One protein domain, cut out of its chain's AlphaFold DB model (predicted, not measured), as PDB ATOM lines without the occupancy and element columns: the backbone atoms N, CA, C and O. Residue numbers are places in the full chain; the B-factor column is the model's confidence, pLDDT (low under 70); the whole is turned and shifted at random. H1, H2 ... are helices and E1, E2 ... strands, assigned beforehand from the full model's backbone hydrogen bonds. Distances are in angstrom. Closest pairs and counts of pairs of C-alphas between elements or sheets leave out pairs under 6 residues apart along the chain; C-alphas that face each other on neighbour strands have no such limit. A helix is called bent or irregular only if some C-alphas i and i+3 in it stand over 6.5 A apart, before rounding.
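AT A GLANCE: This is residues 2 to 211 of the 212 residues of an uncharacterized protein of Bacteroidales bacterium (UniProt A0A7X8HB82). One long, twisted and curled antiparallel sheet of seven strands makes the body, its strands side by side in chain order; H1 sits over one face of it at E6, and H4 lies beside it next to E5. Past E7 the rest folds away from the sheet as a wide loop, with residues 155 to 165 sticking out, and ends in H7, apart from the strands. The printed part has 210 residues with seven named helices and seven named strands, in the order H1 H2 H3 E1 E2 E3 E4 H4 E5 E6 E7 H5 H6 H7. The class is mixed, helices and strands; the whole is only just loose, close to compact, with a radius of gyration of the C-alphas of 20.4 A and spans of 57 by 46 by 41 A.

HOW THE PARTS SIT: Begin at H1, residues 2 to 6, which is on the sheet at a height over the sheet of 8.8 A and lies over E6, residues 116 to 132; the closest C-alphas of H1 and E6, those of Cys 4 and Val 122, are 6.0 A apart. H2, residues 9 to 12, only grazes the sheet with its residues 9 to 11, and H3, residues 21 to 24, is not on it. Next comes a meander, each strand the antiparallel neighbour of the one before: E1, residues 26 to 36, an edge strand that bends by 75 degrees at residue 33, E2, residues 39 to 48, E3, residues 57 to 64, and E4, residues 70 to 77. Look for N 29 and O 45, 2.9 A, between E1 and E2, N 44 and O 61, 2.9 A, between E2 and E3, and N 60 and O 74, 2.8 A, between E3 and E4, each within hydrogen-bond range. H4, residues 79 to 89, is irregular, with C-alphas 84 and 87 8.1 A apart; it stands at the sheet's level, and its closest C-alpha to E5, residues 97 to 113, is that of Lys 86, 5.8 A from that of Trp 100. E5 is antiparallel to E4 at 174 degrees, with N 106 and O 75 2.8 A apart. E5, E6 and E7, residues 138 to 148, are a second meander, with N 107 and O 123 at 2.9 A and N 126 and O 143 at 2.8 A; E7 is the other edge strand. H5, residues 172 to 175, H6, residues 181 to 184, and H7, residues 196 to 209, are not on the sheet. Every O i to N i+4 pair is within hydrogen-bond range in H1 and H7; in H4 1 of 7 is, beside 5 of 8 O i to N i+3 pairs, and H2, H3, H5 and H6 are too short for an i+4 pair.

IN THESE COORDINATES: Find C-alpha 2 at (52.176, 59.147, -17.027), where H1 begins. E1 to E4 measure 24.4, 28.3, 21.8 and 19.9 A from first to last C-alpha, and H4 13.7 A. From C-alpha 97 at (78.004, 51.307, -21.759) E5 runs 47.2 A; E6 runs 49.8 A and E7 33.1 A. H7 runs 20.3 A to C-alpha 209 at (30.076, 28.667, -14.558).

THE WHOLE: The C-alphas farthest apart, of Lys 134 and Asn 156, are 60.6 A apart. The printed part has no cut; the links E7 to H5, with 23 residues, and H6 to H7, with 11, are long. The model's pLDDT is under 70 at residue 21 and residues 53 to 55, 186 to 194 and 196 to 211.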
ATOM      1  N   SER A   2      52.227  58.192 -15.883       72.25
ATOM      2  CA  SER A   2      52.176  59.147 -17.027       72.25
ATOM      3  C   SER A   2      52.295  58.461 -18.392       72.25
ATOM      4  O   SER A   2      51.386  58.557 -19.204       72.25
ATOM      5  N   THR A   3      53.339  57.649 -18.586       78.19
ATOM      6  CA  THR A   3      53.595  56.961 -19.862       78.19
ATOM      7  C   THR A   3      52.490  55.977 -20.261       78.19
ATOM      8  O   THR A   3      52.179  55.858 -21.436       78.19
ATOM      9  N   CYS A   4      51.849  55.291 -19.306       88.38
ATOM     10  CA  CYS A   4      50.739  54.386 -19.631       88.38
ATOM     11  C   CYS A   4      49.511  55.163 -20.121       88.38
ATOM     12  O   CYS A   4      48.844  54.731 -21.051       88.38
ATOM     13  N   LEU A   5      49.219  56.314 -19.507       90.19
ATOM     14  CA  LEU A   5      48.101  57.169 -19.912       90.19
ATOM     15  C   LEU A   5      48.373  57.898 -21.232       90.19
ATOM     16  O   LEU A   5      47.429  58.214 -21.946       90.19
ATOM     17  N   GLU A   6      49.637  58.151 -21.573       90.25
ATOM     18  CA  GLU A   6      50.042  58.672 -22.887       90.25
ATOM     19  C   GLU A   6      49.754  57.669 -24.020       90.25
ATOM     20  O   GLU A   6      49.472  58.082 -25.142       90.25
ATOM     21  N   LEU A   7      49.731  56.364 -23.726       93.56
ATOM     22  CA  LEU A   7      49.392  55.316 -24.696       93.56
ATOM     23  C   LEU A   7      47.882  55.113 -24.908       93.56
ATOM     24  O   LEU A   7      47.499  54.316 -25.763       93.56
ATOM     25  N   ASP A   8      47.016  55.822 -24.178       94.56
ATOM     26  CA  ASP A   8      45.578  55.853 -24.464       94.56
ATOM     27  C   ASP A   8      45.336  56.557 -25.806       94.56
ATOM     28  O   ASP A   8      45.195  57.777 -25.874       94.56
ATOM     29  N   GLY A   9      45.328  55.798 -26.897       91.50
ATOM     30  CA  GLY A   9      45.192  56.356 -28.237       91.50
ATOM     31  C   GLY A   9      43.773  56.758 -28.622       91.50
ATOM     32  O   GLY A   9      43.614  57.444 -29.628       91.50
ATOM     33  N   ILE A  10      42.744  56.418 -27.839       92.69
ATOM     34  CA  ILE A  10      41.420  57.036 -28.012       92.69
ATOM     35  C   ILE A  10      41.448  58.466 -27.471       92.69
ATOM     36  O   ILE A  10      40.914  59.378 -28.103       92.69
ATOM     37  N   ARG A  11      42.121  58.689 -26.338       92.12
ATOM     38  CA  ARG A  11      42.288  60.027 -25.761       92.12
ATOM     39  C   ARG A  11      43.339  60.873 -26.482       92.12
ATOM     40  O   ARG A  11      43.110  62.062 -26.695       92.12
ATOM     41  N   ASN A  12      44.480  60.282 -26.824       90.88
ATOM     42  CA  ASN A  12      45.652  60.984 -27.359       90.88
ATOM     43  C   ASN A  12      45.796  60.861 -28.884       90.88
ATOM     44  O   ASN A  12      46.691  61.484 -29.441       90.88
ATOM     45  N   SER A  13      44.882  60.143 -29.551       88.75
ATOM     46  CA  SER A  13      44.889  59.818 -30.989       88.75
ATOM     47  C   SER A  13      46.068  58.942 -31.417       88.75
ATOM     48  O   SER A  13      47.205  59.392 -31.480       88.75
ATOM     49  N   PHE A  14      45.795  57.687 -31.776       91.12
ATOM     50  CA  PHE A  14      46.782  56.862 -32.476       91.12
ATOM     51  C   PHE A  14      47.088  57.454 -33.856       91.12
ATOM     52  O   PHE A  14      46.159  57.726 -34.616       91.12
ATOM     53  N   ASP A  15      48.369  57.576 -34.213       87.56
ATOM     54  CA  ASP A  15      48.789  58.073 -35.532       87.56
ATOM     55  C   ASP A  15      48.110  57.281 -36.663       87.56
ATOM     56  O   ASP A  15      47.479  57.869 -37.540       87.56
ATOM     57  N   PHE A  16      48.110  55.947 -36.540       89.69
ATOM     58  CA  PHE A  16      47.488  54.991 -37.465       89.69
ATOM     59  C   PHE A  16      45.945  54.966 -37.432       89.69
ATOM     60  O   PHE A  16      45.335  54.153 -38.124       89.69
ATOM     61  N   LEU A  17      45.291  55.820 -36.640       88.50
ATOM     62  CA  LEU A  17      43.839  56.064 -36.684       88.50
ATOM     63  C   LEU A  17      43.489  57.550 -36.854       88.50
ATOM     64  O   LEU A  17      42.313  57.905 -36.974       88.50
ATOM     65  N   SER A  18      44.484  58.437 -36.837       85.19
ATOM     66  CA  SER A  18      44.263  59.876 -36.884       85.19
ATOM     67  C   SER A  18      43.843  60.308 -38.292       85.19
ATOM     68  O   SER A  18      44.439  59.933 -39.302       85.19
ATOM     69  N   ARG A  19      42.758  61.088 -38.378       78.44
ATOM     70  CA  ARG A  19      42.231  61.576 -39.662       78.44
ATOM     71  C   ARG A  19      43.200  62.576 -40.297       78.44
ATOM     72  O   ARG A  19      43.713  63.451 -39.604       78.44
ATOM     73  N   GLY A  20      43.360  62.504 -41.617       74.06
ATOM     74  CA  GLY A  20      44.305  63.325 -42.379       74.06
ATOM     75  C   GLY A  20      45.564  62.530 -42.712       74.06
ATOM     76  O   GLY A  20      45.457  61.353 -43.034       74.06
ATOM     77  N   ALA A  21      46.737  63.157 -42.596       63.94
ATOM     78  CA  ALA A  21      48.014  62.537 -42.968       63.94
ATOM     79  C   ALA A  21      48.261  61.182 -42.272       63.94
ATOM     80  O   ALA A  21      48.724  60.247 -42.909       63.94
ATOM     81  N   GLY A  22      47.850  61.039 -41.004       76.56
ATOM     82  CA  GLY A  22      48.088  59.825 -40.225       76.56
ATOM     83  C   GLY A  22      47.530  58.556 -40.863       76.56
ATOM     84  O   GLY A  22      48.292  57.638 -41.103       76.56
ATOM     85  N   ILE A  23      46.239  58.484 -41.195       84.12
ATOM     86  CA  ILE A  23      45.657  57.283 -41.827       84.12
ATOM     87  C   ILE A  23      46.170  57.042 -43.261       84.12
ATOM     88  O   ILE A  23      46.178  55.906 -43.730       84.12
ATOM     89  N   GLU A  24      46.593  58.095 -43.967       87.19
ATOM     90  CA  GLU A  24      47.076  58.012 -45.353       87.19
ATOM     91  C   GLU A  24      48.490  57.414 -45.450       87.19
ATOM     92  O   GLU A  24      48.811  56.782 -46.456       87.19
ATOM     93  N   ASP A  25      49.294  57.524 -44.386       87.69
ATOM     94  CA  ASP A  25      50.668  57.004 -44.305       87.69
ATOM     95  C   ASP A  25      50.750  55.480 -44.051       87.69
ATOM     96  O   ASP A  25      51.833  54.877 -44.080       87.69
ATOM     97  N   TYR A  26      49.607  54.822 -43.827       91.38
ATOM     98  CA  TYR A  26      49.522  53.403 -43.484       91.38
ATOM     99  C   TYR A  26      48.739  52.584 -44.512       91.38
ATOM    100  O   TYR A  26      47.834  53.043 -45.206       91.38
ATOM    101  N   SER A  27      49.113  51.313 -44.600       92.44
ATOM    102  CA  SER A  27      48.353  50.264 -45.265       92.44
ATOM    103  C   SER A  27      47.618  49.436 -44.216       92.44
ATOM    104  O   SER A  27      48.145  49.219 -43.125       92.44
ATOM    105  N   TYR A  28      46.415  48.977 -44.556       94.88
ATOM    106  CA  TYR A  28      45.546  48.215 -43.663       94.88
ATOM    107  C   TYR A  28      45.089  46.940 -44.349       94.88
ATOM    108  O   TYR A  28      44.747  46.945 -45.536       94.88
ATOM    109  N   ARG A  29      45.044  45.849 -43.591       97.31
ATOM    110  CA  ARG A  29      44.606  44.549 -44.081       97.31
ATOM    111  C   ARG A  29      43.739  43.882 -43.029       97.31
ATOM    112  O   ARG A  29      44.219  43.554 -41.952       97.31
ATOM    113  N   LEU A  30      42.469  43.653 -43.361       97.69
ATOM    114  CA  LEU A  30      41.640  42.738 -42.586       97.69
ATOM    115  C   LEU A  30      42.229  41.333 -42.739       97.69
ATOM    116  O   LEU A  30      42.341  40.831 -43.860       97.69
ATOM    117  N   THR A  31      42.650  40.742 -41.630       97.81
ATOM    118  CA  THR A  31      43.354  39.457 -41.618       97.81
ATOM    119  C   THR A  31      42.474  38.322 -41.142       97.81
ATOM    120  O   THR A  31      42.504  37.258 -41.759       97.81
ATOM    121  N   ASP A  32      41.664  38.562 -40.113       96.94
ATOM    122  CA  ASP A  32      40.804  37.541 -39.530       96.94
ATOM    123  C   ASP A  32      39.590  38.152 -38.802       96.94
ATOM    124  O   ASP A  32      39.480  39.373 -38.628       96.94
ATOM    125  N   ILE A  33      38.670  37.286 -38.381       97.75
ATOM    126  CA  ILE A  33      37.624  37.567 -37.398       97.75
ATOM    127  C   ILE A  33      37.847  36.614 -36.226       97.75
ATOM    128  O   ILE A  33      37.634  35.407 -36.350       97.75
ATOM    129  N   VAL A  34      38.255  37.156 -35.084       96.94
ATOM    130  CA  VAL A  34      38.618  36.377 -33.892       96.94
ATOM    131  C   VAL A  34      37.649  36.651 -32.744       96.94
ATOM    132  O   VAL A  34      36.887  37.616 -32.778       96.94
ATOM    133  N   SER A  35      37.662  35.791 -31.727       94.94
ATOM    134  CA  SER A  35      36.942  36.037 -30.472       94.94
ATOM    135  C   SER A  35      37.857  36.754 -29.476       94.94
ATOM    136  O   SER A  35      39.005  36.343 -29.292       94.94
ATOM    137  N   TYR A  36      37.358  37.813 -28.843       91.56
ATOM    138  CA  TYR A  36      38.040  38.585 -27.805       91.56
ATOM    139  C   TYR A  36      37.020  39.010 -26.741       91.56
ATOM    140  O   TYR A  36      36.036  39.659 -27.079       91.56
ATOM    141  N   ASP A  37      37.242  38.630 -25.477       86.75
ATOM    142  CA  ASP A  37      36.304  38.845 -24.357       86.75
ATOM    143  C   ASP A  37      34.853  38.428 -24.694       86.75
ATOM    144  O   ASP A  37      33.903  39.172 -24.466       86.75
ATOM    145  N   ASP A  38      34.699  37.234 -25.283       88.31
ATOM    146  CA  ASP A  38      33.431  36.641 -25.747       88.31
ATOM    147  C   ASP A  38      32.688  37.428 -26.848       88.31
ATOM    148  O   ASP A  38      31.565  37.084 -27.227       88.31
ATOM    149  N   GLU A  39      33.332  38.437 -27.438       92.19
ATOM    150  CA  GLU A  39      32.829  39.195 -28.579       92.19
ATOM    151  C   GLU A  39      33.614  38.872 -29.860       92.19
ATOM    152  O   GLU A  39      34.829  38.664 -29.851       92.19
ATOM    153  N   SER A  40      32.930  38.869 -31.007       97.50
ATOM    154  CA  SER A  40      33.591  38.758 -32.312       97.50
ATOM    155  C   SER A  40      34.218  40.095 -32.709       97.50
ATOM    156  O   SER A  40      33.520  41.116 -32.783       97.50
ATOM    157  N   VAL A  41      35.506  40.082 -33.048       98.44
ATOM    158  CA  VAL A  41      36.282  41.263 -33.444       98.44
ATOM    159  C   VAL A  41      36.982  41.041 -34.786       98.44
ATOM    160  O   VAL A  41      37.488  39.961 -35.072       98.44
ATOM    161  N   PHE A  42      37.028  42.078 -35.619       98.56
ATOM    162  CA  PHE A  42      37.893  42.136 -36.792       98.56
ATOM    163  C   PHE A  42      39.339  42.349 -36.353       98.56
ATOM    164  O   PHE A  42      39.607  43.307 -35.627       98.56
ATOM    165  N   GLU A  43      40.265  41.527 -36.843       98.44
ATOM    166  CA  GLU A  43      41.698  41.794 -36.733       98.44
ATOM    167  C   GLU A  43      42.193  42.513 -37.992       98.44
ATOM    168  O   GLU A  43      42.225  41.954 -39.094       98.44
ATOM    169  N   ILE A  44      42.591  43.771 -37.829       98.25
ATOM    170  CA  ILE A  44      43.127  44.607 -38.901       98.25
ATOM    171  C   ILE A  44      44.603  44.853 -38.629       98.25
ATOM    172  O   ILE A  44      44.958  45.629 -37.741       98.25
ATOM    173  N   GLU A  45      45.459  44.229 -39.428       97.56
ATOM    174  CA  GLU A  45      46.877  44.562 -39.445       97.56
ATOM    175  C   GLU A  45      47.084  45.912 -40.124       97.56
ATOM    176  O   GLU A  45      46.438  46.234 -41.128       97.56
ATOM    177  N   PHE A  46      48.032  46.680 -39.602       94.75
ATOM    178  CA  PHE A  46      48.481  47.920 -40.198       94.75
ATOM    179  C   PHE A  46      50.005  48.008 -40.216       94.75
ATOM    180  O   PHE A  46      50.712  47.564 -39.306       94.75
ATOM    181  N   GLY A  47      50.515  48.640 -41.263       91.69
ATOM    182  CA  GLY A  47      51.937  48.892 -41.432       91.69
ATOM    183  C   GLY A  47      52.170  50.075 -42.351       91.69
ATOM    184  O   GLY A  47      51.353  50.363 -43.227       91.69
ATOM    185  N   GLN A  48      53.284  50.764 -42.132       85.94
ATOM    186  CA  GLN A  48      53.707  51.902 -42.941       85.94
ATOM    187  C   GLN A  48      53.728  51.549 -44.438       85.94
ATOM    188  O   GLN A  48      54.165  50.463 -44.828       85.94
ATOM    189  N   ARG A  49      53.297  52.495 -45.275       85.19
ATOM    190  CA  ARG A  49      53.477  52.403 -46.727       85.19
ATOM    191  C   ARG A  49      54.918  52.726 -47.126       85.19
ATOM    192  O   ARG A  49      55.566  53.559 -46.504       85.19
ATOM    193  N   GLU A  50      55.410  52.121 -48.203       77.50
ATOM    194  CA  GLU A  50      56.796  52.322 -48.661       77.50
ATOM    195  C   GLU A  50      57.148  53.790 -48.979       77.50
ATOM    196  O   GLU A  50      58.316  54.167 -48.898       77.50
ATOM    197  N   ASP A  51      56.151  54.610 -49.327       77.12
ATOM    198  CA  ASP A  51      56.274  56.021 -49.706       77.12
ATOM    199  C   ASP A  51      56.119  57.013 -48.540       77.12
ATOM    200  O   ASP A  51      56.365  58.206 -48.723       77.12
ATOM    201  N   ALA A  52      55.753  56.549 -47.342       71.19
ATOM    202  CA  ALA A  52      55.545  57.426 -46.195       71.19
ATOM    203  C   ALA A  52      56.889  57.907 -45.612       71.19
ATOM    204  O   ALA A  52      57.725  57.099 -45.200       71.19
ATOM    205  N   GLU A  53      57.094  59.225 -45.514       66.00
ATOM    206  CA  GLU A  53      58.324  59.803 -44.944       66.00
ATOM    207  C   GLU A  53      58.439  59.556 -43.427       66.00
ATOM    208  O   GLU A  53      59.547  59.445 -42.885       66.00
ATOM    209  N   ILE A  54      57.298  59.446 -42.738       63.56
ATOM    210  CA  ILE A  54      57.168  59.238 -41.290       63.56
ATOM    211  C   ILE A  54      55.904  58.387 -41.095       63.56
ATOM    212  O   ILE A  54      54.833  58.900 -41.396       63.56
ATOM    213  N   PRO A  55      55.966  57.113 -40.638       65.38
ATOM    214  CA  PRO A  55      55.838  56.893 -39.191       65.38
ATOM    215  C   PRO A  55      56.418  55.573 -38.630       65.38
ATOM    216  O   PRO A  55      56.846  54.659 -39.328       65.38
ATOM    217  N   MET A  56      56.449  55.495 -37.297       73.50
ATOM    218  CA  MET A  56      57.236  54.524 -36.532       73.50
ATOM    219  C   MET A  56      56.556  53.178 -36.292       73.50
ATOM    220  O   MET A  56      57.268  52.239 -35.964       73.50
ATOM    221  N   PHE A  57      55.226  53.071 -36.350       89.44
ATOM    222  CA  PHE A  57      54.504  51.929 -35.770       89.44
ATOM    223  C   PHE A  57      54.010  50.909 -36.802       89.44
ATOM    224  O   PHE A  57      53.734  51.245 -37.946       89.44
ATOM    225  N   MET A  58      53.870  49.658 -36.376       93.00
ATOM    226  CA  MET A  58      53.183  48.583 -37.100       93.00
ATOM    227  C   MET A  58      52.525  47.644 -36.089       93.00
ATOM    228  O   MET A  58      53.014  47.540 -34.959       93.00
ATOM    229  N   GLY A  59      51.447  46.961 -36.465       96.06
ATOM    230  CA  GLY A  59      50.743  46.076 -35.540       96.06
ATOM    231  C   GLY A  59      49.352  45.657 -35.996       96.06
ATOM    232  O   GLY A  59      49.063  45.675 -37.189       96.06
ATOM    233  N   SER A  60      48.506  45.309 -35.028       97.94
ATOM    234  CA  SER A  60      47.122  44.877 -35.220       97.94
ATOM    235  C   SER A  60      46.163  45.711 -34.374       97.94
ATOM    236  O   SER A  60      46.433  46.053 -33.218       97.94
ATOM    237  N   MET A  61      45.005  46.012 -34.945       97.62
ATOM    238  CA  MET A  61      43.857  46.590 -34.254       97.62
ATOM    239  C   MET A  61      42.727  45.574 -34.220       97.62
ATOM    240  O   MET A  61      42.469  44.897 -35.211       97.62
ATOM    241  N   PHE A  62      42.019  45.533 -33.101       98.19
ATOM    242  CA  PHE A  62      40.880  44.656 -32.887       98.19
ATOM    243  C   PHE A  62      39.633  45.522 -32.751       98.19
ATOM    244  O   PHE A  62      39.535  46.341 -31.831       98.19
ATOM    245  N   ILE A  63      38.706  45.374 -33.695       97.94
ATOM    246  CA  ILE A  63      37.499  46.199 -33.800       97.94
ATOM    247  C   ILE A  63      36.271  45.313 -33.618       97.94
ATOM    248  O   ILE A  63      36.104  44.349 -34.358       97.94
ATOM    249  N   ASN A  64      35.394  45.638 -32.670       97.88
ATOM    250  CA  ASN A  64      34.155  44.894 -32.445       97.88
ATOM    251  C   ASN A  64      33.302  44.844 -33.730       97.88
ATOM    252  O   ASN A  64      33.113  45.845 -34.418       97.88
ATOM    253  N   THR A  65      32.791  43.662 -34.073       97.75
ATOM    254  CA  THR A  65      32.044  43.439 -35.329       97.75
ATOM    255  C   THR A  65      30.620  44.002 -35.324       97.75
ATOM    256  O   THR A  65      30.018  44.142 -36.388       97.75
ATOM    257  N   THR A  66      30.080  44.318 -34.147       96.06
ATOM    258  CA  THR A  66      28.707  44.793 -33.941       96.06
ATOM    259  C   THR A  66      28.632  46.313 -33.856       96.06
ATOM    260  O   THR A  66      27.821  46.918 -34.553       96.06
ATOM    261  N   ASP A  67      29.457  46.940 -33.012       96.19
ATOM    262  CA  ASP A  67      29.417  48.392 -32.779       96.19
ATOM    263  C   ASP A  67      30.635  49.154 -33.321       96.19
ATOM    264  O   ASP A  67      30.682  50.382 -33.234       96.19
ATOM    265  N   TYR A  68      31.582  48.442 -33.939       95.88
ATOM    266  CA  TYR A  68      32.785  48.997 -34.560       95.88
ATOM    267  C   TYR A  68      33.699  49.767 -33.599       95.88
ATOM    268  O   TYR A  68      34.528  50.571 -34.037       95.88
ATOM    269  N   ALA A  69      33.591  49.519 -32.290       96.38
ATOM    270  CA  ALA A  69      34.514  50.076 -31.317       96.38
ATOM    271  C   ALA A  69      35.896  49.413 -31.413       96.38
ATOM    272  O   ALA A  69      36.016  48.197 -31.566       96.38
ATOM    273  N   LEU A  70      36.957  50.211 -31.267       97.06
ATOM    274  CA  LEU A  70      38.301  49.685 -31.042       97.06
ATOM    275  C   LEU A  70      38.361  49.099 -29.626       97.06
ATOM    276  O   LEU A  70      38.294  49.842 -28.648       97.06
ATOM    277  N   VAL A  71      38.522  47.782 -29.520       97.50
ATOM    278  CA  VAL A  71      38.600  47.094 -28.222       97.50
ATOM    279  C   VAL A  71      40.037  46.815 -27.804       97.50
ATOM    280  O   VAL A  71      40.333  46.738 -26.613       97.50
ATOM    281  N   LYS A  72      40.960  46.716 -28.766       97.81
ATOM    282  CA  LYS A  72      42.381  46.500 -28.493       97.81
ATOM    283  C   LYS A  72      43.257  46.998 -29.638       97.81
ATOM    284  O   LYS A  72      42.875  46.921 -30.801       97.81
ATOM    285  N   ALA A  73      44.447  47.480 -29.309       98.06
ATOM    286  CA  ALA A  73      45.512  47.778 -30.252       98.06
ATOM    287  C   ALA A  73      46.823  47.179 -29.733       98.06
ATOM    288  O   ALA A  73      47.240  47.456 -28.607       98.06
ATOM    289  N   GLU A  74      47.476  46.377 -30.565       97.94
ATOM    290  CA  GLU A  74      48.813  45.846 -30.321       97.94
ATOM    291  C   GLU A  74      49.745  46.404 -31.378       97.94
ATOM    292  O   GLU A  74      49.510  46.235 -32.569       97.94
ATOM    293  N   PHE A  75      50.795  47.099 -30.960       95.94
ATOM    294  CA  PHE A  75      51.654  47.800 -31.900       95.94
ATOM    295  C   PHE A  75      53.078  47.890 -31.399       95.94
ATOM    296  O   PHE A  75      53.364  47.885 -30.204       95.94
ATOM    297  N   MET A  76      54.005  47.965 -32.336       93.88
ATOM    298  CA  MET A  76      55.419  48.055 -32.046       93.88
ATOM    299  C   MET A  76      56.082  49.079 -32.938       93.88
ATOM    300  O   MET A  76      55.599  49.392 -34.024       93.88
ATOM    301  N   ILE A  77      57.223  49.574 -32.485       89.25
ATOM    302  CA  ILE A  77      58.062  50.413 -33.327       89.25
ATOM    303  C   ILE A  77      58.750  49.537 -34.371       89.25
ATOM    304  O   ILE A  77      59.401  48.546 -34.032       89.25
ATOM    305  N   ASN A  78      58.653  49.942 -35.633       84.50
ATOM    306  CA  ASN A  78      59.365  49.375 -36.759       84.50
ATOM    307  C   ASN A  78      60.873  49.325 -36.429       84.50
ATOM    308  O   ASN A  78      61.502  50.375 -36.222       84.50
ATOM    309  N   PRO A  79      61.481  48.124 -36.389       81.44
ATOM    310  CA  PRO A  79      62.884  47.952 -36.027       81.44
ATOM    311  C   PRO A  79      63.850  48.803 -36.863       81.44
ATOM    312  O   PRO A  79      64.888  49.226 -36.350       81.44
ATOM    313  N   ALA A  80      63.496  49.118 -38.117       78.69
ATOM    314  CA  ALA A  80      64.293  49.973 -38.998       78.69
ATOM    315  C   ALA A  80      64.473  51.406 -38.455       78.69
ATOM    316  O   ALA A  80      65.493  52.052 -38.710       78.69
ATOM    317  N   TYR A  81      63.516  51.899 -37.664       78.94
ATOM    318  CA  TYR A  81      63.532  53.242 -37.075       78.94
ATOM    319  C   TYR A  81      63.964  53.250 -35.608       78.94
ATOM    320  O   TYR A  81      64.419  54.277 -35.103       78.94
ATOM    321  N   LEU A  82      63.902  52.100 -34.937       79.50
ATOM    322  CA  LEU A  82      64.237  51.956 -33.523       79.50
ATOM    323  C   LEU A  82      65.663  52.446 -33.199       79.50
ATOM    324  O   LEU A  82      65.884  53.129 -32.199       79.50
ATOM    325  N   GLN A  83      66.624  52.187 -34.094       72.12
ATOM    326  CA  GLN A  83      68.011  52.654 -33.954       72.12
ATOM    327  C   GLN A  83      68.145  54.184 -34.021       72.12
ATOM    328  O   GLN A  83      68.993  54.762 -33.338       72.12
ATOM    329  N   LYS A  84      67.288  54.861 -34.800       75.75
ATOM    330  CA  LYS A  84      67.276  56.329 -34.922       75.75
ATOM    331  C   LYS A  84      66.695  57.007 -33.674       75.75
ATOM    332  O   LYS A  84      66.966  58.179 -33.438       75.75
ATOM    333  N   MET A  85      65.961  56.265 -32.842       73.06
ATOM    334  CA  MET A  85      65.250  56.772 -31.661       73.06
ATOM    335  C   MET A  85      65.923  56.456 -30.328       73.06
ATOM    336  O   MET A  85      65.300  56.518 -29.271       73.06
ATOM    337  N   LYS A  86      67.222  56.153 -30.340       72.44
ATOM    338  CA  LYS A  86      67.987  55.841 -29.125       72.44
ATOM    339  C   LYS A  86      67.793  56.872 -27.997       72.44
ATOM    340  O   LYS A  86      67.676  56.486 -26.836       72.44
ATOM    341  N   GLY A  87      67.752  58.164 -28.338       70.44
ATOM    342  CA  GLY A  87      67.582  59.261 -27.375       70.44
ATOM    343  C   GLY A  87      66.195  59.330 -26.729       70.44
ATOM    344  O   GLY A  87      66.077  59.867 -25.635       70.44
ATOM    345  N   SER A  88      65.172  58.745 -27.357       77.19
ATOM    346  CA  SER A  88      63.798  58.746 -26.839       77.19
ATOM    347  C   SER A  88      63.587  57.726 -25.717       77.19
ATOM    348  O   SER A  88      62.709  57.910 -24.883       77.19
ATOM    349  N   PHE A  89      64.399  56.664 -25.670       77.00
ATOM    350  CA  PHE A  89      64.259  55.583 -24.681       77.00
ATOM    351  C   PHE A  89      65.298  55.620 -23.563       77.00
ATOM    352  O   PHE A  89      65.095  55.021 -22.509       77.00
ATOM    353  N   ILE A  90      66.436  56.279 -23.785       79.19
ATOM    354  CA  ILE A  90      67.565  56.263 -22.855       79.19
ATOM    355  C   ILE A  90      67.832  57.692 -22.404       79.19
ATOM    356  O   ILE A  90      68.532  58.448 -23.075       79.19
ATOM    357  N   SER A  91      67.289  58.041 -21.239       76.81
ATOM    358  CA  SER A  91      67.436  59.375 -20.650       76.81
ATOM    359  C   SER A  91      68.840  59.634 -20.101       76.81
ATOM    360  O   SER A  91      69.345  60.748 -20.213       76.81
ATOM    361  N   ASN A  92      69.490  58.616 -19.525       78.88
ATOM    362  CA  ASN A  92      70.812  58.758 -18.917       78.88
ATOM    363  C   ASN A  92      71.776  57.640 -19.358       78.88
ATOM    364  O   ASN A  92      71.796  56.560 -18.757       78.88
ATOM    365  N   PRO A  93      72.580  57.859 -20.412       79.81
ATOM    366  CA  PRO A  93      73.551  56.872 -20.866       79.81
ATOM    367  C   PRO A  93      74.742  56.776 -19.898       79.81
ATOM    368  O   PRO A  93      75.335  57.779 -19.505       79.81
ATOM    369  N   SER A  94      75.155  55.555 -19.552       83.69
ATOM    370  CA  SER A  94      76.360  55.335 -18.742       83.69
ATOM    371  C   SER A  94      77.629  55.426 -19.597       83.69
ATOM    372  O   SER A  94      77.698  54.855 -20.681       83.69
ATOM    373  N   ARG A  95      78.678  56.098 -19.102       84.25
ATOM    374  CA  ARG A  95      79.910  56.390 -19.869       84.25
ATOM    375  C   ARG A  95      80.610  55.147 -20.433       84.25
ATOM    376  O   ARG A  95      81.295  55.235 -21.456       84.25
ATOM    377  N   ASP A  96      80.477  54.008 -19.760       90.19
ATOM    378  CA  ASP A  96      81.161  52.762 -20.125       90.19
ATOM    379  C   ASP A  96      80.263  51.766 -20.867       90.19
ATOM    380  O   ASP A  96      80.735  50.694 -21.262       90.19
ATOM    381  N   PHE A  97      79.005  52.140 -21.109       88.25
ATOM    382  CA  PHE A  97      78.004  51.307 -21.759       88.25
ATOM    383  C   PHE A  97      77.359  52.032 -22.937       88.25
ATOM    384  O   PHE A  97      76.891  53.162 -22.832       88.25
ATOM    385  N   THR A  98      77.273  51.341 -24.064       88.44
ATOM    386  CA  THR A  98      76.436  51.763 -25.183       88.44
ATOM    387  C   THR A  98      75.189  50.897 -25.169       88.44
ATOM    388  O   THR A  98      75.280  49.713 -25.472       88.44
ATOM    389  N   THR A  99      74.043  51.478 -24.826       88.06
ATOM    390  CA  THR A  99      72.747  50.783 -24.798       88.06
ATOM    391  C   THR A  99      71.878  51.245 -25.957       88.06
ATOM    392  O   THR A  99      71.898  52.432 -26.271       88.06
ATOM    393  N   TRP A 100      71.135  50.352 -26.602       88.19
ATOM    394  CA  TRP A 100      70.157  50.692 -27.636       88.19
ATOM    395  C   TRP A 100      68.914  49.801 -27.518       88.19
ATOM    396  O   TRP A 100      69.035  48.641 -27.109       88.19
ATOM    397  N   PRO A 101      67.725  50.330 -27.850       89.50
ATOM    398  CA  PRO A 101      66.509  49.529 -27.926       89.50
ATOM    399  C   PRO A 101      66.608  48.501 -29.064       89.50
ATOM    400  O   PRO A 101      67.195  48.769 -30.113       89.50
ATOM    401  N   VAL A 102      66.037  47.321 -28.836       90.69
ATOM    402  CA  VAL A 102      65.955  46.192 -29.781       90.69
ATOM    403  C   VAL A 102      64.506  45.863 -30.115       90.69
ATOM    404  O   VAL A 102      64.193  45.556 -31.262       90.69
ATOM    405  N   SER A 103      63.609  45.981 -29.137       92.25
ATOM    406  CA  SER A 103      62.173  45.838 -29.345       92.25
ATOM    407  C   SER A 103      61.423  46.778 -28.415       92.25
ATOM    408  O   SER A 103      61.823  46.959 -27.268       92.25
ATOM    409  N   VAL A 104      60.358  47.390 -28.918       92.50
ATOM    410  CA  VAL A 104      59.448  48.227 -28.136       92.50
ATOM    411  C   VAL A 104      58.047  47.896 -28.616       92.50
ATOM    412  O   VAL A 104      57.693  48.225 -29.751       92.50
ATOM    413  N   LYS A 105      57.297  47.190 -27.773       95.69
ATOM    414  CA  LYS A 105      55.950  46.697 -28.055       95.69
ATOM    415  C   LYS A 105      54.981  47.262 -27.035       95.69
ATOM    416  O   LYS A 105      55.312  47.353 -25.854       95.69
ATOM    417  N   TYR A 106      53.791  47.596 -27.493       96.38
ATOM    418  CA  TYR A 106      52.714  48.140 -26.691       96.38
ATOM    419  C   TYR A 106      51.432  47.352 -26.946       96.38
ATOM    420  O   TYR A 106      51.168  46.918 -28.068       96.38
ATOM    421  N   SER A 107      50.634  47.186 -25.898       97.62
ATOM    422  CA  SER A 107      49.280  46.645 -25.958       97.62
ATOM    423  C   SER A 107      48.369  47.561 -25.156       97.62
ATOM    424  O   SER A 107      48.693  47.923 -24.023       97.62
ATOM    425  N   VAL A 108      47.265  47.978 -25.762       98.06
ATOM    426  CA  VAL A 108      46.265  48.857 -25.153       98.06
ATOM    427  C   VAL A 108      44.902  48.242 -25.400       98.06
ATOM    428  O   VAL A 108      44.566  47.963 -26.548       98.06
ATOM    429  N   SER A 109      44.112  48.031 -24.352       97.25
ATOM    430  CA  SER A 109      42.743  47.523 -24.466       97.25
ATOM    431  C   SER A 109      41.730  48.462 -23.833       97.25
ATOM    432  O   SER A 109      42.038  49.236 -22.920       97.25
ATOM    433  N   TYR A 110      40.501  48.352 -24.318       96.50
ATOM    434  CA  TYR A 110      39.344  49.101 -23.872       96.50
ATOM    435  C   TYR A 110      38.225  48.125 -23.538       96.50
ATOM    436  O   TYR A 110      37.997  47.160 -24.261       96.50
ATOM    437  N   ARG A 111      37.506  48.397 -22.452       92.69
ATOM    438  CA  ARG A 111      36.338  47.616 -22.035       92.69
ATOM    439  C   ARG A 111      35.080  48.455 -22.125       92.69
ATOM    440  O   ARG A 111      35.116  49.661 -21.861       92.69
ATOM    441  N   LYS A 112      33.964  47.812 -22.442       92.44
ATOM    442  CA  LYS A 112      32.652  48.450 -22.467       92.44
ATOM    443  C   LYS A 112      32.085  48.567 -21.048       92.44
ATOM    444  O   LYS A 112      32.093  47.602 -20.290       92.44
ATOM    445  N   ILE A 113      31.597  49.751 -20.682       90.88
ATOM    446  CA  ILE A 113      30.857  50.015 -19.441       90.88
ATOM    447  C   ILE A 113      29.607  50.814 -19.823       90.88
ATOM    448  O   ILE A 113      29.696  51.981 -20.214       90.88
ATOM    449  N   GLY A 114      28.441  50.168 -19.749       89.12
ATOM    450  CA  GLY A 114      27.214  50.690 -20.357       89.12
ATOM    451  C   GLY A 114      27.373  50.805 -21.876       89.12
ATOM    452  O   GLY A 114      27.760  49.844 -22.533       89.12
ATOM    453  N   ASP A 115      27.149  52.000 -22.422       90.12
ATOM    454  CA  ASP A 115      27.233  52.265 -23.868       90.12
ATOM    455  C   ASP A 115      28.564  52.905 -24.301       90.12
ATOM    456  O   ASP A 115      28.670  53.470 -25.390       90.12
ATOM    457  N   ARG A 116      29.588  52.893 -23.436       91.69
ATOM    458  CA  ARG A 116      30.874  53.559 -23.695       91.69
ATOM    459  C   ARG A 116      32.055  52.645 -23.422       91.69
ATOM    460  O   ARG A 116      32.035  51.857 -22.483       91.69
ATOM    461  N   TYR A 117      33.105  52.808 -24.220       94.31
ATOM    462  CA  TYR A 117      34.377  52.123 -24.029       94.31
ATOM    463  C   TYR A 117      35.335  52.986 -23.212       94.31
ATOM    464  O   TYR A 117      35.448  54.193 -23.428       94.31
ATOM    465  N   PHE A 118      36.024  52.350 -22.272       94.25
ATOM    466  CA  PHE A 118      36.983  52.981 -21.375       94.25
ATOM    467  C   PHE A 118      38.291  52.205 -21.393       94.25
ATOM    468  O   PHE A 118      38.284  50.983 -21.527       94.25
ATOM    469  N   LEU A 119      39.405  52.917 -21.220       95.50
ATOM    470  CA  LEU A 119      40.727  52.312 -21.087       95.50
ATOM    471  C   LEU A 119      40.705  51.231 -19.999       95.50
ATOM    472  O   LEU A 119      40.234  51.471 -18.885       95.50
ATOM    473  N   ASN A 120      41.194  50.043 -20.337       93.81
ATOM    474  CA  ASN A 120      41.151  48.870 -19.472       93.81
ATOM    475  C   ASN A 120      42.551  48.438 -19.045       93.81
ATOM    476  O   ASN A 120      42.844  48.326 -17.855       93.81
ATOM    477  N   HIS A 121      43.430  48.227 -20.021       94.88
ATOM    478  CA  HIS A 121      44.778  47.735 -19.776       94.88
ATOM    479  C   HIS A 121      45.770  48.384 -20.726       94.88
ATOM    480  O   HIS A 121      45.469  48.587 -21.900       94.88
ATOM    481  N   VAL A 122      46.945  48.715 -20.203       97.00
ATOM    482  CA  VAL A 122      48.080  49.202 -20.982       97.00
ATOM    483  C   VAL A 122      49.313  48.438 -20.550       97.00
ATOM    484  O   VAL A 122      49.652  48.429 -19.366       97.00
ATOM    485  N   ARG A 123      50.034  47.878 -21.512       96.44
ATOM    486  CA  ARG A 123      51.317  47.222 -21.290       96.44
ATOM    487  C   ARG A 123      52.340  47.690 -22.307       96.44
ATOM    488  O   ARG A 123      52.031  47.824 -23.487       96.44
ATOM    489  N   GLY A 124      53.557  47.924 -21.839       96.00
ATOM    490  CA  GLY A 124      54.719  48.132 -22.687       96.00
ATOM    491  C   GLY A 124      55.794  47.115 -22.351       96.00
ATOM    492  O   GLY A 124      56.175  47.005 -21.191       96.00
ATOM    493  N   ASP A 125      56.302  46.417 -23.361       95.94
ATOM    494  CA  ASP A 125      57.421  45.482 -23.266       95.94
ATOM    495  C   ASP A 125      58.589  46.018 -24.104       95.94
ATOM    496  O   ASP A 125      58.494  46.184 -25.325       95.94
ATOM    497  N   LEU A 126      59.694  46.331 -23.431       92.69
ATOM    498  CA  LEU A 126      60.874  46.954 -24.013       92.69
ATOM    499  C   LEU A 126      62.086  46.048 -23.816       92.69
ATOM    500  O   LEU A 126      62.406  45.632 -22.703       92.69
ATOM    501  N   GLU A 127      62.804  45.789 -24.898       93.50
ATOM    502  CA  GLU A 127      64.050  45.034 -24.892       93.50
ATOM    503  C   GLU A 127      65.205  45.937 -25.314       93.50
ATOM    504  O   GLU A 127      65.131  46.643 -26.322       93.50
ATOM    505  N   PHE A 128      66.293  45.890 -24.554       90.62
ATOM    506  CA  PHE A 128      67.503  46.662 -24.787       90.62
ATOM    507  C   PHE A 128      68.712  45.747 -24.889       90.62
ATOM    508  O   PHE A 128      68.859  44.796 -24.125       90.62
ATOM    509  N   GLN A 129      69.646  46.107 -25.763       91.62
ATOM    510  CA  GLN A 129      70.992  45.552 -25.766       91.62
ATOM    511  C   GLN A 129      71.982  46.590 -25.263       91.62
ATOM    512  O   GLN A 129      71.914  47.761 -25.631       91.62
ATOM    513  N   SER A 130      72.925  46.156 -24.432       90.31
ATOM    514  CA  SER A 130      73.994  46.994 -23.906       90.31
ATOM    515  C   SER A 130      75.357  46.371 -24.149       90.31
ATOM    516  O   SER A 130      75.613  45.221 -23.787       90.31
ATOM    517  N   LYS A 131      76.260  47.164 -24.719       90.62
ATOM    518  CA  LYS A 131      77.660  46.810 -24.930       90.62
ATOM    519  C   LYS A 131      78.544  47.567 -23.953       90.62
ATOM    520  O   LYS A 131      78.604  48.794 -23.988       90.62
ATOM    521  N   GLN A 132      79.283  46.831 -23.129       90.50
ATOM    522  CA  GLN A 132      80.302  47.411 -22.259       90.50
ATOM    523  C   GLN A 132      81.609  47.632 -23.031       90.50
ATOM    524  O   GLN A 132      82.041  46.781 -23.815       90.50
ATOM    525  N   LYS A 133      82.291  48.753 -22.776       89.31
ATOM    526  CA  LYS A 133      83.652  48.980 -23.284       89.31
ATOM    527  C   LYS A 133      84.570  47.815 -22.895       89.31
ATOM    528  O   LYS A 133      84.579  47.382 -21.748       89.31
ATOM    529  N   LYS A 134      85.382  47.347 -23.850       87.44
ATOM    530  CA  LYS A 134      86.364  46.255 -23.682       87.44
ATOM    531  C   LYS A 134      85.776  44.868 -23.355       87.44
ATOM    532  O   LYS A 134      86.547  43.964 -23.047       87.44
ATOM    533  N   ARG A 135      84.457  44.661 -23.457       87.62
ATOM    534  CA  ARG A 135      83.850  43.319 -23.446       87.62
ATOM    535  C   ARG A 135      83.398  42.905 -24.845       87.62
ATOM    536  O   ARG A 135      82.973  43.740 -25.639       87.62
ATOM    537  N   LEU A 136      83.508  41.605 -25.120       84.44
ATOM    538  CA  LEU A 136      83.155  41.006 -26.412       84.44
ATOM    539  C   LEU A 136      81.660  40.682 -26.537       84.44
ATOM    540  O   LEU A 136      81.150  40.641 -27.651       84.44
ATOM    541  N   PHE A 137      80.958  40.492 -25.416       87.12
ATOM    542  CA  PHE A 137      79.549  40.098 -25.399       87.12
ATOM    543  C   PHE A 137      78.642  41.242 -24.949       87.12
ATOM    544  O   PHE A 137      78.974  41.986 -24.019       87.12
ATOM    545  N   ASN A 138      77.487  41.348 -25.604       89.19
ATOM    546  CA  ASN A 138      76.416  42.262 -25.226       89.19
ATOM    547  C   ASN A 138      75.557  41.627 -24.125       89.19
ATOM    548  O   ASN A 138      75.395  40.409 -24.083       89.19
ATOM    549  N   ALA A 139      74.982  42.460 -23.264       89.56
ATOM    550  CA  ALA A 139      73.952  42.058 -22.316       89.56
ATOM    551  C   ALA A 139      72.576  42.503 -22.827       89.56
ATOM    552  O   ALA A 139      72.461  43.588 -23.401       89.56
ATOM    553  N   VAL A 140      71.556  41.674 -22.612       89.94
ATOM    554  CA  VAL A 140      70.157  41.980 -22.938       89.94
ATOM    555  C   VAL A 140      69.417  42.304 -21.646       89.94
ATOM    556  O   VAL A 140      69.607  41.624 -20.639       89.94
ATOM    557  N   PHE A 141      68.594  43.347 -21.676       89.44
ATOM    558  CA  PHE A 141      67.761  43.769 -20.556       89.44
ATOM    559  C   PHE A 141      66.331  43.944 -21.043       89.44
ATOM    560  O   PHE A 141      66.100  44.634 -22.036       89.44
ATOM    561  N   SER A 142      65.388  43.360 -20.315       91.69
ATOM    562  CA  SER A 142      63.960  43.520 -20.567       91.69
ATOM    563  C   SER A 142      63.360  44.392 -19.477       91.69
ATOM    564  O   SER A 142      63.607  44.181 -18.289       91.69
ATOM    565  N   VAL A 143      62.585  45.381 -19.891       90.81
ATOM    566  CA  VAL A 143      61.834  46.275 -19.018       90.81
ATOM    567  C   VAL A 143      60.394  46.223 -19.480       90.81
ATOM    568  O   VAL A 143      60.133  46.338 -20.674       90.81
ATOM    569  N   PHE A 144      59.462  46.080 -18.547       92.12
ATOM    570  CA  PHE A 144      58.055  46.250 -18.855       92.12
ATOM    571  C   PHE A 144      57.427  47.257 -17.904       92.12
ATOM    572  O   PHE A 144      57.911  47.480 -16.791       92.12
ATOM    573  N   PHE A 145      56.345  47.863 -18.357       91.19
ATOM    574  CA  PHE A 145      55.437  48.612 -17.509       91.19
ATOM    575  C   PHE A 145      54.014  48.179 -17.818       91.19
ATOM    576  O   PHE A 145      53.705  47.764 -18.934       91.19
ATOM    577  N   GLU A 146      53.150  48.286 -16.820       91.06
ATOM    578  CA  GLU A 146      51.779  47.820 -16.925       91.06
ATOM    579  C   GLU A 146      50.852  48.717 -16.109       91.06
ATOM    580  O   GLU A 146      51.233  49.258 -15.068       91.06
ATOM    581  N   MET A 147      49.640  48.900 -16.609       91.31
ATOM    582  CA  MET A 147      48.545  49.561 -15.927       91.31
ATOM    583  C   MET A 147      47.280  48.751 -16.180       91.31
ATOM    584  O   MET A 147      46.907  48.537 -17.329       91.31
ATOM    585  N   ALA A 148      46.617  48.352 -15.102       89.69
ATOM    586  CA  ALA A 148      45.331  47.675 -15.139       89.69
ATOM    587  C   ALA A 148      44.296  48.534 -14.410       89.69
ATOM    588  O   ALA A 148      44.542  48.992 -13.291       89.69
ATOM    589  N   VAL A 149      43.148  48.771 -15.042       88.31
ATOM    590  CA  VAL A 149      42.038  49.513 -14.442       88.31
ATOM    591  C   VAL A 149      41.107  48.519 -13.754       88.31
ATOM    592  O   VAL A 149      40.286  47.862 -14.389       88.31
ATOM    593  N   THR A 150      41.189  48.421 -12.431       84.38
ATOM    594  CA  THR A 150      40.375  47.467 -11.657       84.38
ATOM    595  C   THR A 150      38.922  47.914 -11.504       84.38
ATOM    596  O   THR A 150      38.015  47.094 -11.586       84.38
ATOM    597  N   SER A 151      38.676  49.222 -11.389       83.56
ATOM    598  CA  SER A 151      37.332  49.797 -11.256       83.56
ATOM    599  C   SER A 151      37.213  51.137 -11.977       83.56
ATOM    600  O   SER A 151      38.176  51.901 -12.023       83.56
ATOM    601  N   ALA A 152      36.024  51.450 -12.489       84.88
ATOM    602  CA  ALA A 152      35.692  52.765 -13.027       84.88
ATOM    603  C   ALA A 152      34.292  53.181 -12.555       84.88
ATOM    604  O   ALA A 152      33.375  52.364 -12.561       84.88
ATOM    605  N   SER A 153      34.137  54.448 -12.161       85.75
ATOM    606  CA  SER A 153      32.842  55.062 -11.851       85.75
ATOM    607  C   SER A 153      32.523  56.132 -12.888       85.75
ATOM    608  O   SER A 153      33.399  56.907 -13.274       85.75
ATOM    609  N   THR A 154      31.270  56.177 -13.333       87.62
ATOM    610  CA  THR A 154      30.743  57.196 -14.252       87.62
ATOM    611  C   THR A 154      29.830  58.205 -13.549       87.62
ATOM    612  O   THR A 154      29.405  59.181 -14.167       87.62
ATOM    613  N   GLU A 155      29.559  58.012 -12.258       87.94
ATOM    614  CA  GLU A 155      28.651  58.839 -11.463       87.94
ATOM    615  C   GLU A 155      29.431  59.826 -10.591       87.94
ATOM    616  O   GLU A 155      30.364  59.436  -9.889       87.94
ATOM    617  N   ASN A 156      29.038  61.108 -10.616       86.25
ATOM    618  CA  ASN A 156      29.614  62.181  -9.788       86.25
ATOM    619  C   ASN A 156      31.156  62.210  -9.780       86.25
ATOM    620  O   ASN A 156      31.785  62.403  -8.740       86.25
ATOM    621  N   VAL A 157      31.763  62.012 -10.954       87.06
ATOM    622  CA  VAL A 157      33.217  61.902 -11.098       87.06
ATOM    623  C   VAL A 157      33.889  63.216 -10.711       87.06
ATOM    624  O   VAL A 157      33.713  64.246 -11.366       87.06
ATOM    625  N   THR A 158      34.703  63.159  -9.663       88.62
ATOM    626  CA  THR A 158      35.608  64.231  -9.254       88.62
ATOM    627  C   THR A 158      37.048  63.767  -9.427       88.62
ATOM    628  O   THR A 158      37.333  62.583  -9.614       88.62
ATOM    629  N   ARG A 159      37.975  64.722  -9.467       87.25
ATOM    630  CA  ARG A 159      39.397  64.394  -9.518       87.25
ATOM    631  C   ARG A 159      39.801  63.811  -8.166       87.25
ATOM    632  O   ARG A 159      39.437  64.397  -7.158       87.25
ATOM    633  N   PHE A 160      40.596  62.743  -8.183       87.56
ATOM    634  CA  PHE A 160      41.211  62.213  -6.970       87.56
ATOM    635  C   PHE A 160      41.973  63.303  -6.218       87.56
ATOM    636  O   PHE A 160      42.770  64.044  -6.820       87.56
ATOM    637  N   ASP A 161      41.749  63.354  -4.913       89.88
ATOM    638  CA  ASP A 161      42.534  64.168  -4.006       89.88
ATOM    639  C   ASP A 161      43.965  63.625  -3.922       89.88
ATOM    640  O   ASP A 161      44.266  62.477  -4.265       89.88
ATOM    641  N   ARG A 162      44.905  64.475  -3.504       86.44
ATOM    642  CA  ARG A 162      46.330  64.113  -3.507       86.44
ATOM    643  C   ARG A 162      46.613  62.930  -2.581       86.44
ATOM    644  O   ARG A 162      47.513  62.147  -2.865       86.44
ATOM    645  N   GLU A 163      45.859  62.827  -1.496       86.94
ATOM    646  CA  GLU A 163      45.948  61.791  -0.473       86.94
ATOM    647  C   GLU A 163      45.427  60.432  -0.965       86.94
ATOM    648  O   GLU A 163      45.837  59.400  -0.439       86.94
ATOM    649  N   GLU A 164      44.574  60.418  -1.993       83.75
ATOM    650  CA  GLU A 164      44.067  59.196  -2.635       83.75
ATOM    651  C   GLU A 164      45.051  58.627  -3.671       83.75
ATOM    652  O   GLU A 164      44.908  57.492  -4.127       83.75
ATOM    653  N   LEU A 165      46.065  59.408  -4.062       85.81
ATOM    654  CA  LEU A 165      47.064  59.017  -5.051       85.81
ATOM    655  C   LEU A 165      48.320  58.465  -4.376       85.81
ATOM    656  O   LEU A 165      48.930  59.109  -3.522       85.81
ATOM    657  N   ALA A 166      48.786  57.307  -4.849       82.12
ATOM    658  CA  ALA A 166      50.088  56.783  -4.454       82.12
ATOM    659  C   ALA A 166      51.210  57.773  -4.850       82.12
ATOM    660  O   ALA A 166      51.263  58.214  -6.009       82.12
ATOM    661  N   PRO A 167      52.132  58.126  -3.934       81.88
ATOM    662  CA  PRO A 167      53.271  58.976  -4.251       81.88
ATOM    663  C   PRO A 167      54.112  58.406  -5.398       81.88
ATOM    664  O   PRO A 167      54.442  57.226  -5.432       81.88
ATOM    665  N   ALA A 168      54.551  59.262  -6.323       78.69
ATOM    666  CA  ALA A 168      55.332  58.825  -7.488       78.69
ATOM    667  C   ALA A 168      56.696  58.185  -7.142       78.69
ATOM    668  O   ALA A 168      57.303  57.543  -7.994       78.69
ATOM    669  N   HIS A 169      57.192  58.398  -5.921       80.50
ATOM    670  CA  HIS A 169      58.446  57.832  -5.421       80.50
ATOM    671  C   HIS A 169      58.246  56.550  -4.601       80.50
ATOM    672  O   HIS A 169      59.227  55.991  -4.105       80.50
ATOM    673  N   ASP A 170      57.004  56.084  -4.454       80.94
ATOM    674  CA  ASP A 170      56.724  54.856  -3.733       80.94
ATOM    675  C   ASP A 170      57.220  53.646  -4.513       80.94
ATOM    676  O   ASP A 170      57.006  53.486  -5.715       80.94
ATOM    677  N   VAL A 171      57.877  52.752  -3.785       79.44
ATOM    678  CA  VAL A 171      58.301  51.461  -4.307       79.44
ATOM    679  C   VAL A 171      57.303  50.443  -3.788       79.44
ATOM    680  O   VAL A 171      57.328  50.111  -2.605       79.44
ATOM    681  N   PHE A 172      56.431  49.938  -4.662       75.06
ATOM    682  CA  PHE A 172      55.326  49.058  -4.263       75.06
ATOM    683  C   PHE A 172      55.784  47.839  -3.461       75.06
ATOM    684  O   PHE A 172      55.132  47.497  -2.485       75.06
ATOM    685  N   SER A 173      56.950  47.257  -3.760       76.50
ATOM    686  CA  SER A 173      57.507  46.142  -2.976       76.50
ATOM    687  C   SER A 173      57.915  46.502  -1.540       76.50
ATOM    688  O   SER A 173      58.220  45.617  -0.744       76.50
ATOM    689  N   ARG A 174      57.964  47.792  -1.193       78.31
ATOM    690  CA  ARG A 174      58.229  48.292   0.165       78.31
ATOM    691  C   ARG A 174      56.954  48.767   0.861       78.31
ATOM    692  O   ARG A 174      56.866  48.648   2.083       78.31
ATOM    693  N   THR A 175      56.010  49.308   0.092       78.44
ATOM    694  CA  THR A 175      54.765  49.900   0.600       78.44
ATOM    695  C   THR A 175      53.642  48.867   0.735       78.44
ATOM    696  O   THR A 175      52.941  48.862   1.741       78.44
ATOM    697  N   ILE A 176      53.505  47.952  -0.230       75.62
ATOM    698  CA  ILE A 176      52.505  46.876  -0.240       75.62
ATOM    699  C   ILE A 176      53.194  45.601   0.244       75.62
ATOM    700  O   ILE A 176      54.017  45.020  -0.463       75.62
ATOM    701  N   LYS A 177      52.899  45.200   1.481       73.56
ATOM    702  CA  LYS A 177      53.521  44.027   2.120       73.56
ATOM    703  C   LYS A 177      52.675  42.766   2.016       73.56
ATOM    704  O   LYS A 177      53.231  41.675   2.030       73.56
ATOM    705  N   ASP A 178      51.367  42.938   1.877       75.44
ATOM    706  CA  ASP A 178      50.393  41.859   1.903       75.44
ATOM    707  C   ASP A 178      49.536  41.878   0.638       75.44
ATOM    708  O   ASP A 178      49.293  42.922   0.030       75.44
ATOM    709  N   TYR A 179      49.087  40.692   0.238       75.06
ATOM    710  CA  TYR A 179      48.158  40.525  -0.870       75.06
ATOM    711  C   TYR A 179      46.741  40.917  -0.434       75.06
ATOM    712  O   TYR A 179      46.214  40.341   0.518       75.06
ATOM    713  N   ASP A 180      46.118  41.843  -1.161       75.50
ATOM    714  CA  ASP A 180      44.717  42.223  -0.973       75.50
ATOM    715  C   ASP A 180      43.831  41.529  -2.030       75.50
ATOM    716  O   ASP A 180      43.833  41.937  -3.194       75.50
ATOM    717  N   PRO A 181      43.076  40.470  -1.672       73.81
ATOM    718  CA  PRO A 181      42.174  39.798  -2.606       73.81
ATOM    719  C   PRO A 181      40.973  40.663  -3.007       73.81
ATOM    720  O   PRO A 181      40.413  40.451  -4.079       73.81
ATOM    721  N   VAL A 182      40.559  41.618  -2.167       78.38
ATOM    722  CA  VAL A 182      39.392  42.469  -2.433       78.38
ATOM    723  C   VAL A 182      39.714  43.478  -3.531       78.38
ATOM    724  O   VAL A 182      38.863  43.743  -4.375       78.38
ATOM    725  N   PHE A 183      40.957  43.966  -3.575       74.56
ATOM    726  CA  PHE A 183      41.442  44.884  -4.610       74.56
ATOM    727  C   PHE A 183      41.206  44.368  -6.042       74.56
ATOM    728  O   PHE A 183      40.858  45.143  -6.933       74.56
ATOM    729  N   TRP A 184      41.373  43.062  -6.265       73.38
ATOM    730  CA  TRP A 184      41.223  42.445  -7.587       73.38
ATOM    731  C   TRP A 184      39.771  42.095  -7.937       73.38
ATOM    732  O   TRP A 184      39.456  41.902  -9.110       73.38
ATOM    733  N   GLY A 185      38.866  42.049  -6.953       73.06
ATOM    734  CA  GLY A 185      37.450  41.747  -7.164       73.06
ATOM    735  C   GLY A 185      37.231  40.461  -7.971       73.06
ATOM    736  O   GLY A 185      37.697  39.388  -7.593       73.06
ATOM    737  N   ASN A 186      36.525  40.584  -9.100       68.69
ATOM    738  CA  ASN A 186      36.230  39.478 -10.019       68.69
ATOM    739  C   ASN A 186      37.210  39.389 -11.203       68.69
ATOM    740  O   ASN A 186      36.925  38.682 -12.163       68.69
ATOM    741  N   GLN A 187      38.319  40.134 -11.185       68.81
ATOM    742  CA  GLN A 187      39.317  40.061 -12.250       68.81
ATOM    743  C   GLN A 187      40.066  38.725 -12.181       68.81
ATOM    744  O   GLN A 187      40.439  38.266 -11.097       68.81
ATOM    745  N   ASP A 188      40.325  38.125 -13.341       62.78
ATOM    746  CA  ASP A 188      41.181  36.947 -13.443       62.78
ATOM    747  C   ASP A 188      42.636  37.360 -13.197       62.78
ATOM    748  O   ASP A 188      43.325  37.897 -14.064       62.78
ATOM    749  N   PHE A 189      43.098  37.142 -11.968       66.38
ATOM    750  CA  PHE A 189      44.457  37.442 -11.542       66.38
ATOM    751  C   PHE A 189      45.165  36.170 -11.076       66.38
ATOM    752  O   PHE A 189      44.667  35.423 -10.233       66.38
ATOM    753  N   LEU A 190      46.370  35.947 -11.599       60.09
ATOM    754  CA  LEU A 190      47.259  34.885 -11.142       60.09
ATOM    755  C   LEU A 190      48.118  35.394  -9.985       60.09
ATOM    756  O   LEU A 190      49.031  36.198 -10.186       60.09
ATOM    757  N   LYS A 191      47.869  34.887  -8.773       64.88
ATOM    758  CA  LYS A 191      48.707  35.222  -7.619       64.88
ATOM    759  C   LYS A 191      50.141  34.698  -7.832       64.88
ATOM    760  O   LYS A 191      50.299  33.517  -8.138       64.88
ATOM    761  N   PRO A 192      51.192  35.512  -7.592       58.62
ATOM    762  CA  PRO A 192      52.588  35.124  -7.841       58.62
ATOM    763  C   PRO A 192      53.068  33.851  -7.125       58.62
ATOM    764  O   PRO A 192      54.010  33.212  -7.582       58.62
ATOM    765  N   GLU A 193      52.451  33.495  -5.996       60.31
ATOM    766  CA  GLU A 193      52.853  32.359  -5.151       60.31
ATOM    767  C   GLU A 193      51.991  31.101  -5.348       60.31
ATOM    768  O   GLU A 193      52.278  30.062  -4.751       60.31
ATOM    769  N   GLU A 194      50.919  31.161  -6.142       60.78
ATOM    770  CA  GLU A 194      50.059  29.995  -6.349       60.78
ATOM    771  C   GLU A 194      50.684  28.999  -7.332       60.78
ATOM    772  O   GLU A 194      51.370  29.363  -8.288       60.78
ATOM    773  N   ASN A 195      50.421  27.705  -7.120       71.25
ATOM    774  CA  ASN A 195      50.737  26.689  -8.116       71.25
ATOM    775  C   ASN A 195      49.975  27.028  -9.405       71.25
ATOM    776  O   ASN A 195      48.753  26.886  -9.458       71.25
ATOM    777  N   LEU A 196      50.708  27.459 -10.434       63.84
ATOM    778  CA  LEU A 196      50.167  27.942 -11.705       63.84
ATOM    779  C   LEU A 196      49.113  26.997 -12.300       63.84
ATOM    780  O   LEU A 196      48.085  27.452 -12.789       63.84
ATOM    781  N   LEU A 197      49.315  25.679 -12.212       68.06
ATOM    782  CA  LEU A 197      48.359  24.691 -12.729       68.06
ATOM    783  C   LEU A 197      47.039  24.692 -11.950       68.06
ATOM    784  O   LEU A 197      45.973  24.490 -12.530       68.06
ATOM    785  N   GLN A 198      47.104  24.918 -10.639       69.19
ATOM    786  CA  GLN A 198      45.933  24.993  -9.776       69.19
ATOM    787  C   GLN A 198      45.177  26.310  -9.987       69.19
ATOM    788  O   GLN A 198      43.953  26.287 -10.109       69.19
ATOM    789  N   ALA A 199      45.896  27.425 -10.130       66.88
ATOM    790  CA  ALA A 199      45.306  28.722 -10.446       66.88
ATOM    791  C   ALA A 199      44.627  28.718 -11.832       66.88
ATOM    792  O   ALA A 199      43.467  29.106 -11.954       66.88
ATOM    793  N   LEU A 200      45.285  28.158 -12.858       68.12
ATOM    794  CA  LEU A 200      44.705  27.978 -14.198       68.12
ATOM    795  C   LEU A 200      43.457  27.086 -14.185       68.12
ATOM    796  O   LEU A 200      42.484  27.368 -14.885       68.12
ATOM    797  N   LYS A 201      43.455  26.018 -13.376       69.88
ATOM    798  CA  LYS A 201      42.283  25.148 -13.218       69.88
ATOM    799  C   LYS A 201      41.108  25.903 -12.590       69.88
ATOM    800  O   LYS A 201      39.990  25.757 -13.070       69.88
ATOM    801  N   ASN A 202      41.360  26.713 -11.565       68.69
ATOM    802  CA  ASN A 202      40.325  27.496 -10.889       68.69
ATOM    803  C   ASN A 202      39.736  28.587 -11.799       68.69
ATOM    804  O   ASN A 202      38.519  28.751 -11.821       68.69
ATOM    805  N   MET A 203      40.566  29.272 -12.596       65.44
ATOM    806  CA  MET A 203      40.085  30.236 -13.599       65.44
ATOM    807  C   MET A 203      39.210  29.551 -14.654       65.44
ATOM    808  O   MET A 203      38.106  30.004 -14.937       65.44
ATOM    809  N   LYS A 204      39.633  28.386 -15.167       60.53
ATOM    810  CA  LYS A 204      38.832  27.615 -16.129       60.53
ATOM    811  C   LYS A 204      37.473  27.173 -15.566       60.53
ATOM    812  O   LYS A 204      36.502  27.145 -16.314       60.53
ATOM    813  N   VAL A 205      37.400  26.825 -14.278       58.31
ATOM    814  CA  VAL A 205      36.132  26.471 -13.611       58.31
ATOM    815  C   VAL A 205      35.188  27.674 -13.568       58.31
ATOM    816  O   VAL A 205      34.031  27.528 -13.945       58.31
ATOM    817  N   ARG A 206      35.686  28.865 -13.214       57.31
ATOM    818  CA  ARG A 206      34.876  30.095 -13.220       57.31
ATOM    819  C   ARG A 206      34.351  30.432 -14.615       57.31
ATOM    820  O   ARG A 206      33.168  30.698 -14.754       57.31
ATOM    821  N   LEU A 207      35.187  30.327 -15.650       55.75
ATOM    822  CA  LEU A 207      34.769  30.549 -17.044       55.75
ATOM    823  C   LEU A 207      33.638  29.599 -17.486       55.75
ATOM    824  O   LEU A 207      32.780  29.985 -18.272       55.75
ATOM    825  N   GLN A 208      33.602  28.364 -16.971       51.88
ATOM    826  CA  GLN A 208      32.527  27.412 -17.276       51.88
ATOM    827  C   GLN A 208      31.214  27.730 -16.546       51.88
ATOM    828  O   GLN A 208      30.148  27.495 -17.111       51.88
ATOM    829  N   GLU A 209      31.268  28.284 -15.333       47.09
ATOM    830  CA  GLU A 209      30.076  28.667 -14.558       47.09
ATOM    831  C   GLU A 209      29.288  29.825 -15.198       47.09
ATOM    832  O   GLU A 209      28.082  29.911 -14.995       47.09
ATOM    833  N   PHE A 210      29.930  30.661 -16.025       38.81
ATOM    834  CA  PHE A 210      29.269  31.724 -16.801       38.81
ATOM    835  C   PHE A 210      28.743  31.270 -18.176       38.81
ATOM    836  O   PHE A 210      28.073  32.040 -18.856       38.81
ATOM    837  N   SER A 211      29.021  30.026 -18.590       40.03
ATOM    838  CA  SER A 211      28.590  29.469 -19.884       40.03
ATOM    839  C   SER A 211      27.239  28.725 -19.846       40.03
ATOM    840  O   SER A 211      26.937  27.965 -20.770       40.03
TER     841      SER A 211